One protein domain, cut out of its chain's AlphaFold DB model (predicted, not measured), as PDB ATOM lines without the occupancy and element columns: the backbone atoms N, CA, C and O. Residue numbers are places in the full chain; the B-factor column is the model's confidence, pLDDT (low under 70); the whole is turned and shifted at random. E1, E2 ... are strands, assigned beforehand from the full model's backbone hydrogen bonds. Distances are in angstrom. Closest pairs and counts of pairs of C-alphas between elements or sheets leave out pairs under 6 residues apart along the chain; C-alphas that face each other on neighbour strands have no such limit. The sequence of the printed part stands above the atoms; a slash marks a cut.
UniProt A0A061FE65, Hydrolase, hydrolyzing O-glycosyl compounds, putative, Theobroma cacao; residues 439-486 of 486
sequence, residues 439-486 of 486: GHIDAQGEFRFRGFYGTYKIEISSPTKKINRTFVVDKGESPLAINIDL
ATOM      1  N   GLY A 439     -26.002  54.424 -18.469       80.81
ATOM      2  CA  GLY A 439     -24.820  54.601 -17.635       80.81
ATOM      3  C   GLY A 439     -23.717  55.396 -18.322       80.81
ATOM      4  O   GLY A 439     -23.933  56.007 -19.368       80.81
ATOM      5  N   HIS A 440     -22.545  55.411 -17.693       80.38
ATOM      6  CA  HIS A 440     -21.384  56.168 -18.148       80.38
ATOM      7  C   HIS A 440     -20.246  55.231 -18.534       80.38
ATOM      8  O   HIS A 440     -20.079  54.171 -17.931       80.38
ATOM      9  N   ILE A 441     -19.474  55.651 -19.533       79.69
ATOM     10  CA  ILE A 441     -18.245  54.981 -19.950       79.69
ATOM     11  C   ILE A 441     -17.210  55.109 -18.821       79.69
ATOM     12  O   ILE A 441     -17.115  56.163 -18.185       79.69
ATOM     13  N   ASP A 442     -16.470  54.038 -18.550       80.56
ATOM     14  CA  ASP A 442     -15.447  54.004 -17.508       80.56
ATOM     15  C   ASP A 442     -14.132  54.694 -17.926       80.56
ATOM     16  O   ASP A 442     -13.992  55.247 -19.019       80.56
ATOM     17  N   ALA A 443     -13.142  54.688 -17.028       77.44
ATOM     18  CA  ALA A 443     -11.851  55.340 -17.253       77.44
ATOM     19  C   ALA A 443     -11.014  54.690 -18.374       77.44
ATOM     20  O   ALA A 443     -10.042  55.293 -18.830       77.44
ATOM     21  N   GLN A 444     -11.367  53.478 -18.805       78.00
ATOM     22  CA  GLN A 444     -10.724  52.744 -19.892       78.00
ATOM     23  C   GLN A 444     -11.459  52.931 -21.227       78.00
ATOM     24  O   GLN A 444     -10.970  52.469 -22.255       78.00
ATOM     25  N   GLY A 445     -12.586  53.648 -21.237       79.12
ATOM     26  CA  GLY A 445     -13.380  53.864 -22.441       79.12
ATOM     27  C   GLY A 445     -14.437  52.786 -22.685       79.12
ATOM     28  O   GLY A 445     -15.012  52.751 -23.770       79.12
ATOM     29  N   GLU A 446     -14.740  51.932 -21.702       81.19
ATOM     30  CA  GLU A 446     -15.683  50.823 -21.853       81.19
ATOM     31  C   GLU A 446     -17.032  51.076 -21.156       81.19
ATOM     32  O   GLU A 446     -17.131  51.740 -20.125       81.19
ATOM     33  N   PHE A 447     -18.106  50.505 -21.709       80.06
ATOM     34  CA  PHE A 447     -19.410  50.422 -21.052       80.06
ATOM     35  C   PHE A 447     -19.950  48.997 -21.164       80.06
ATOM     36  O   PHE A 447     -20.162  48.485 -22.262       80.06
ATOM     37  N   ARG A 448     -20.167  48.346 -20.017       79.25
ATOM     38  CA  ARG A 448     -20.569  46.936 -19.942       79.25
ATOM     39  C   ARG A 448     -21.994  46.818 -19.418       79.25
ATOM     40  O   ARG A 448     -22.319  47.360 -18.366       79.25
ATOM     41  N   PHE A 449     -22.825  46.047 -20.106       74.75
ATOM     42  CA  PHE A 449     -24.178  45.725 -19.660       74.75
ATOM     43  C   PHE A 449     -24.525  44.275 -20.007       74.75
ATOM     44  O   PHE A 449     -23.914  43.672 -20.888       74.75
ATOM     45  N   ARG A 450     -25.507  43.702 -19.302       65.88
ATOM     46  CA  ARG A 450     -26.118  42.427 -19.695       65.88
ATOM     47  C   ARG A 450     -27.321  42.711 -20.579       65.88
ATOM     48  O   ARG A 450     -28.205  43.457 -20.169       65.88
ATOM     49  N   GLY A 451     -27.342  42.103 -21.756       65.81
ATOM     50  CA  GLY A 451     -28.449  42.185 -22.698       65.81
ATOM     51  C   GLY A 451     -28.790  40.817 -23.269       65.81
ATOM     52  O   GLY A 451     -27.971  39.901 -23.251       65.81
ATOM     53  N   PHE A 452     -30.017  40.687 -23.757       64.62
ATOM     54  CA  PHE A 452     -30.466  39.537 -24.539       64.62
ATOM     55  C   PHE A 452     -29.946  39.616 -25.983       64.62
ATOM     56  O   PHE A 452     -29.577  40.689 -26.451       64.62
ATOM     57  N   TYR A 453     -29.917  38.505 -26.713       66.06
ATOM     58  CA  TYR A 453     -29.545  38.520 -28.134       66.06
ATOM     59  C   TYR A 453     -30.546  39.347 -28.950       66.06
ATOM     60  O   TYR A 453     -31.749  39.283 -28.698       66.06
ATOM     61  N   GLY A 454     -30.071  40.117 -29.931       63.34
ATOM     62  CA  GLY A 454     -30.944  40.961 -30.748       63.34
ATOM     63  C   GLY A 454     -30.304  42.258 -31.227       63.34
ATOM     64  O   GLY A 454     -29.113  42.504 -31.043       63.34
ATOM     65  N   THR A 455     -31.112  43.094 -31.876       69.62
ATOM     66  CA  THR A 455     -30.665  44.385 -32.414       69.62
ATOM     67  C   THR A 455     -30.831  45.478 -31.365       69.62
ATOM     68  O   THR A 455     -31.940  45.742 -30.907       69.62
ATOM     69  N   TYR A 456     -29.738  46.153 -31.024       71.12
ATOM     70  CA  TYR A 456     -29.713  47.241 -30.056       71.12
ATOM     71  C   TYR A 456     -29.531  48.574 -30.749       71.12
ATOM     72  O   TYR A 456     -28.726  48.708 -31.669       71.12
ATOM     73  N   LYS A 457     -30.237  49.586 -30.249       77.50
ATOM     74  CA  LYS A 457     -29.948  50.983 -30.550       77.50
ATOM     75  C   LYS A 457     -29.240  51.594 -29.350       77.50
ATOM     76  O   LYS A 457     -29.781  51.577 -28.248       77.50
ATOM     77  N   ILE A 458     -28.053  52.137 -29.576       80.31
ATOM     78  CA  ILE A 458     -27.287  52.866 -28.571       80.31
ATOM     79  C   ILE A 458     -27.313  54.357 -28.889       80.31
ATOM     80  O   ILE A 458     -27.116  54.768 -30.036       80.31
ATOM     81  N   GLU A 459     -27.569  55.154 -27.857       82.31
ATOM     82  CA  GLU A 459     -27.459  56.607 -27.881       82.31
ATOM     83  C   GLU A 459     -26.332  57.012 -26.932       82.31
ATOM     84  O   GLU A 459     -26.397  56.760 -25.730       82.31
ATOM     85  N   ILE A 460     -25.287  57.633 -27.477       81.00
ATOM     86  CA  ILE A 460     -24.147  58.135 -26.710       81.00
ATOM     87  C   ILE A 460     -24.213  59.654 -26.737       81.00
ATOM     88  O   ILE A 460     -24.198  60.268 -27.803       81.00
ATOM     89  N   SER A 461     -24.294  60.261 -25.557       78.94
ATOM     90  CA  SER A 461     -24.319  61.713 -25.392       78.94
ATOM     91  C   SER A 461     -23.063  62.170 -24.655       78.94
ATOM     92  O   SER A 461     -22.865  61.818 -23.495       78.94
ATOM     93  N   SER A 462     -22.233  62.967 -25.322       74.69
ATOM     94  CA  SER A 462     -21.137  63.727 -24.718       74.69
ATOM     95  C   SER A 462     -21.539  65.205 -24.575       74.69
ATOM     96  O   SER A 462     -22.549  65.622 -25.151       74.69
ATOM     97  N   PRO A 463     -20.763  66.040 -23.855       76.94
ATOM     98  CA  PRO A 463     -21.054  67.472 -23.732       76.94
ATOM     99  C   PRO A 463     -21.130  68.219 -25.074       76.94
ATOM    100  O   PRO A 463     -21.723  69.291 -25.142       76.94
ATOM    101  N   THR A 464     -20.525  67.675 -26.134       76.00
ATOM    102  CA  THR A 464     -20.390  68.337 -27.440       76.00
ATOM    103  C   THR A 464     -21.102  67.611 -28.581       76.00
ATOM    104  O   THR A 464     -21.279  68.203 -29.645       76.00
ATOM    105  N   LYS A 465     -21.511  66.346 -28.405       76.19
ATOM    106  CA  LYS A 465     -22.052  65.525 -29.496       76.19
ATOM    107  C   LYS A 465     -23.010  64.453 -28.986       76.19
ATOM    108  O   LYS A 465     -22.781  63.835 -27.951       76.19
ATOM    109  N   LYS A 466     -24.058  64.187 -29.766       80.88
ATOM    110  CA  LYS A 466     -24.918  63.011 -29.603       80.88
ATOM    111  C   LYS A 466     -24.777  62.094 -30.805       80.88
ATOM    112  O   LYS A 466     -24.816  62.560 -31.942       80.88
ATOM    113  N   ILE A 467     -24.616  60.801 -30.555       78.25
ATOM    114  CA  ILE A 467     -24.430  59.779 -31.582       78.25
ATOM    115  C   ILE A 467     -25.453  58.676 -31.361       78.25
ATOM    116  O   ILE A 467     -25.584  58.161 -30.256       78.25
ATOM    117  N   ASN A 468     -26.140  58.298 -32.438       80.12
ATOM    118  CA  ASN A 468     -27.067  57.176 -32.465       80.12
ATOM    119  C   ASN A 468     -26.519  56.097 -33.395       80.12
ATOM    120  O   ASN A 468     -26.262  56.364 -34.573       80.12
ATOM    121  N   ARG A 469     -26.359  54.880 -32.881       75.25
ATOM    122  CA  ARG A 469     -25.926  53.716 -33.662       75.25
ATOM    123  C   ARG A 469     -26.799  52.513 -33.366       75.25
ATOM    124  O   ARG A 469     -27.473  52.446 -32.342       75.25
ATOM    125  N   THR A 470     -26.762  51.567 -34.289       78.44
ATOM    126  CA  THR A 470     -27.435  50.285 -34.155       78.44
ATOM    127  C   THR A 470     -26.404  49.191 -34.347       78.44
ATOM    128  O   THR A 470     -25.588  49.278 -35.264       78.44
ATOM    129  N   PHE A 471     -26.428  48.190 -33.477       75.81
ATOM    130  CA  PHE A 471     -25.582  47.008 -33.577       75.81
ATOM    131  C   PHE A 471     -26.399  45.757 -33.272       75.81
ATOM    132  O   PHE A 471     -27.439  45.827 -32.616       75.81
ATOM    133  N   VAL A 472     -25.929  44.617 -33.759       74.12
ATOM    134  CA  VAL A 472     -26.564  43.320 -33.526       74.12
ATOM    135  C   VAL A 472     -25.696  42.537 -32.551       74.12
ATOM    136  O   VAL A 472     -24.482  42.465 -32.721       74.12
ATOM    137  N   VAL A 473     -26.317  42.002 -31.503       70.25
ATOM    138  CA  VAL A 473     -25.678  41.063 -30.581       70.25
ATOM    139  C   VAL A 473     -26.087  39.663 -31.000       70.25
ATOM    140  O   VAL A 473     -27.211  39.229 -30.728       70.25
ATOM    141  N   ASP A 474     -25.171  38.986 -31.683       67.31
ATOM    142  CA  ASP A 474     -25.361  37.612 -32.126       67.31
ATOM    143  C   ASP A 474     -25.250  36.617 -30.966       67.31
ATOM    144  O   ASP A 474     -24.713  36.902 -29.891       67.31
ATOM    145  N   LYS A 475     -25.795  35.422 -31.187       66.62
ATOM    146  CA  LYS A 475     -25.815  34.357 -30.188       66.62
ATOM    147  C   LYS A 475     -24.399  33.822 -29.954       66.62
ATOM    148  O   LYS A 475     -23.785  33.276 -30.865       66.62
ATOM    149  N   GLY A 476     -23.915  33.925 -28.719       62.19
ATOM    150  CA  GLY A 476     -22.613  33.410 -28.301       62.19
ATOM    151  C   GLY A 476     -22.484  33.331 -26.779       62.19
ATOM    152  O   GLY A 476     -23.249  33.967 -26.051       62.19
ATOM    153  N   GLU A 477     -21.528  32.529 -26.305       58.19
ATOM    154  CA  GLU A 477     -21.212  32.373 -24.872       58.19
ATOM    155  C   GLU A 477     -20.081  33.303 -24.405       58.19
ATOM    156  O   GLU A 477     -19.782  33.388 -23.215       58.19
ATOM    157  N   SER A 478     -19.451  34.018 -25.340       65.94
ATOM    158  CA  SER A 478     -18.367  34.963 -25.059       65.94
ATOM    159  C   SER A 478     -18.869  36.412 -25.085       65.94
ATOM    160  O   SER A 478     -19.735  36.733 -25.902       65.94
ATOM    161  N   PRO A 479     -18.335  37.306 -24.229       68.00
ATOM    162  CA  PRO A 479     -18.665  38.728 -24.266       68.00
ATOM    163  C   PRO A 479     -18.369  39.341 -25.640       68.00
ATOM    164  O   PRO A 479     -17.274  39.170 -26.176       68.00
ATOM    165  N   LEU A 480     -19.334  40.077 -26.191       73.06
ATOM    166  CA  LEU A 480     -19.173  40.784 -27.458       73.06
ATOM    167  C   LEU A 480     -18.615  42.189 -27.201       73.06
ATOM    168  O   LEU A 480     -19.256  43.001 -26.532       73.06
ATOM    169  N   ALA A 481     -17.436  42.479 -27.748       77.56
ATOM    170  CA  ALA A 481     -16.854  43.816 -27.736       77.56
ATOM    171  C   ALA A 481     -17.262  44.570 -29.005       77.56
ATOM    172  O   ALA A 481     -17.047  44.089 -30.117       77.56
ATOM    173  N   ILE A 482     -17.849  45.754 -28.836       72.00
ATOM    174  CA  ILE A 482     -18.311  46.591 -29.943       72.00
ATOM    175  C   ILE A 482     -17.572  47.915 -29.866       72.00
ATOM    176  O   ILE A 482     -17.804  48.714 -28.961       72.00
ATOM    177  N   ASN A 483     -16.687  48.140 -30.833       76.75
ATOM    178  CA  ASN A 483     -15.953  49.390 -30.942       76.75
ATOM    179  C   ASN A 483     -16.823  50.424 -31.655       76.75
ATOM    180  O   ASN A 483     -17.343  50.170 -32.743       76.75
ATOM    181  N   ILE A 484     -16.990  51.584 -31.026       68.56
ATOM    182  CA  ILE A 484     -17.751  52.701 -31.578       68.56
ATOM    183  C   ILE A 484     -16.805  53.889 -31.682       68.56
ATOM    184  O   ILE A 484     -16.394  54.443 -30.665       68.56
ATOM    185  N   ASP A 485     -16.495  54.287 -32.913       65.88
ATOM    186  CA  ASP A 485     -15.741  55.511 -33.174       65.88
ATOM    187  C   ASP A 485     -16.623  56.728 -32.838       65.88
ATOM    188  O   ASP A 485     -17.681  56.934 -33.452       65.88
ATOM    189  N   LEU A 486     -16.214  57.503 -31.827       63.19
ATOM    190  CA  LEU A 486     -16.938  58.675 -31.307       63.19
ATOM    191  C   LEU A 486     -16.595  59.972 -32.052       63.19
ATOM    192  O   LEU A 486     -15.400  60.248 -32.273       63.19
TER     193      LEU A 486
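Overview. This is residues 439 to 486 of the 486 residues of the protein "Hydrolase, hydrolyzing O-glycosyl compounds, putative" of Theobroma cacao (UniProt A0A061FE65). With little regular structure, the model is one long two-stranded hairpin, E1 and E2, with two unnamed stretches, residues 439 to 453 and 474 to 486, that join its open end and fold back along one side of it. The printed part has 48 residues, with no named helix and two named strands, E1 then E2, in an antiparallel sheet. The class is all strand, with 16 residues in named elements. The whole is only just loose, close to compact, with a radius of gyration of the C-alphas of 11.7 A and spans of 35 by 22 by 17 A.

Arrangement. E1, residues 454 to 461, and E2, residues 466 to 473, form a hairpin with a tight link, antiparallel at 160 degrees. N 458 and O 469 are within hydrogen-bond range at 2.8 A.

Along the chain. E1 is 22.4 A long from C-alpha 454 at (-30.944, 40.961, -30.748). E2 is 22.0 A long, to C-alpha 473 at (-25.678, 41.063, -30.581).

Size, cuts and confidence. The C-alphas farthest apart, of Thr 464 and Glu 477, are 36.1 A apart. The printed part has no cut. Residues 450 to 455, 474 to 479 and 484 to 486 have pLDDT under 70.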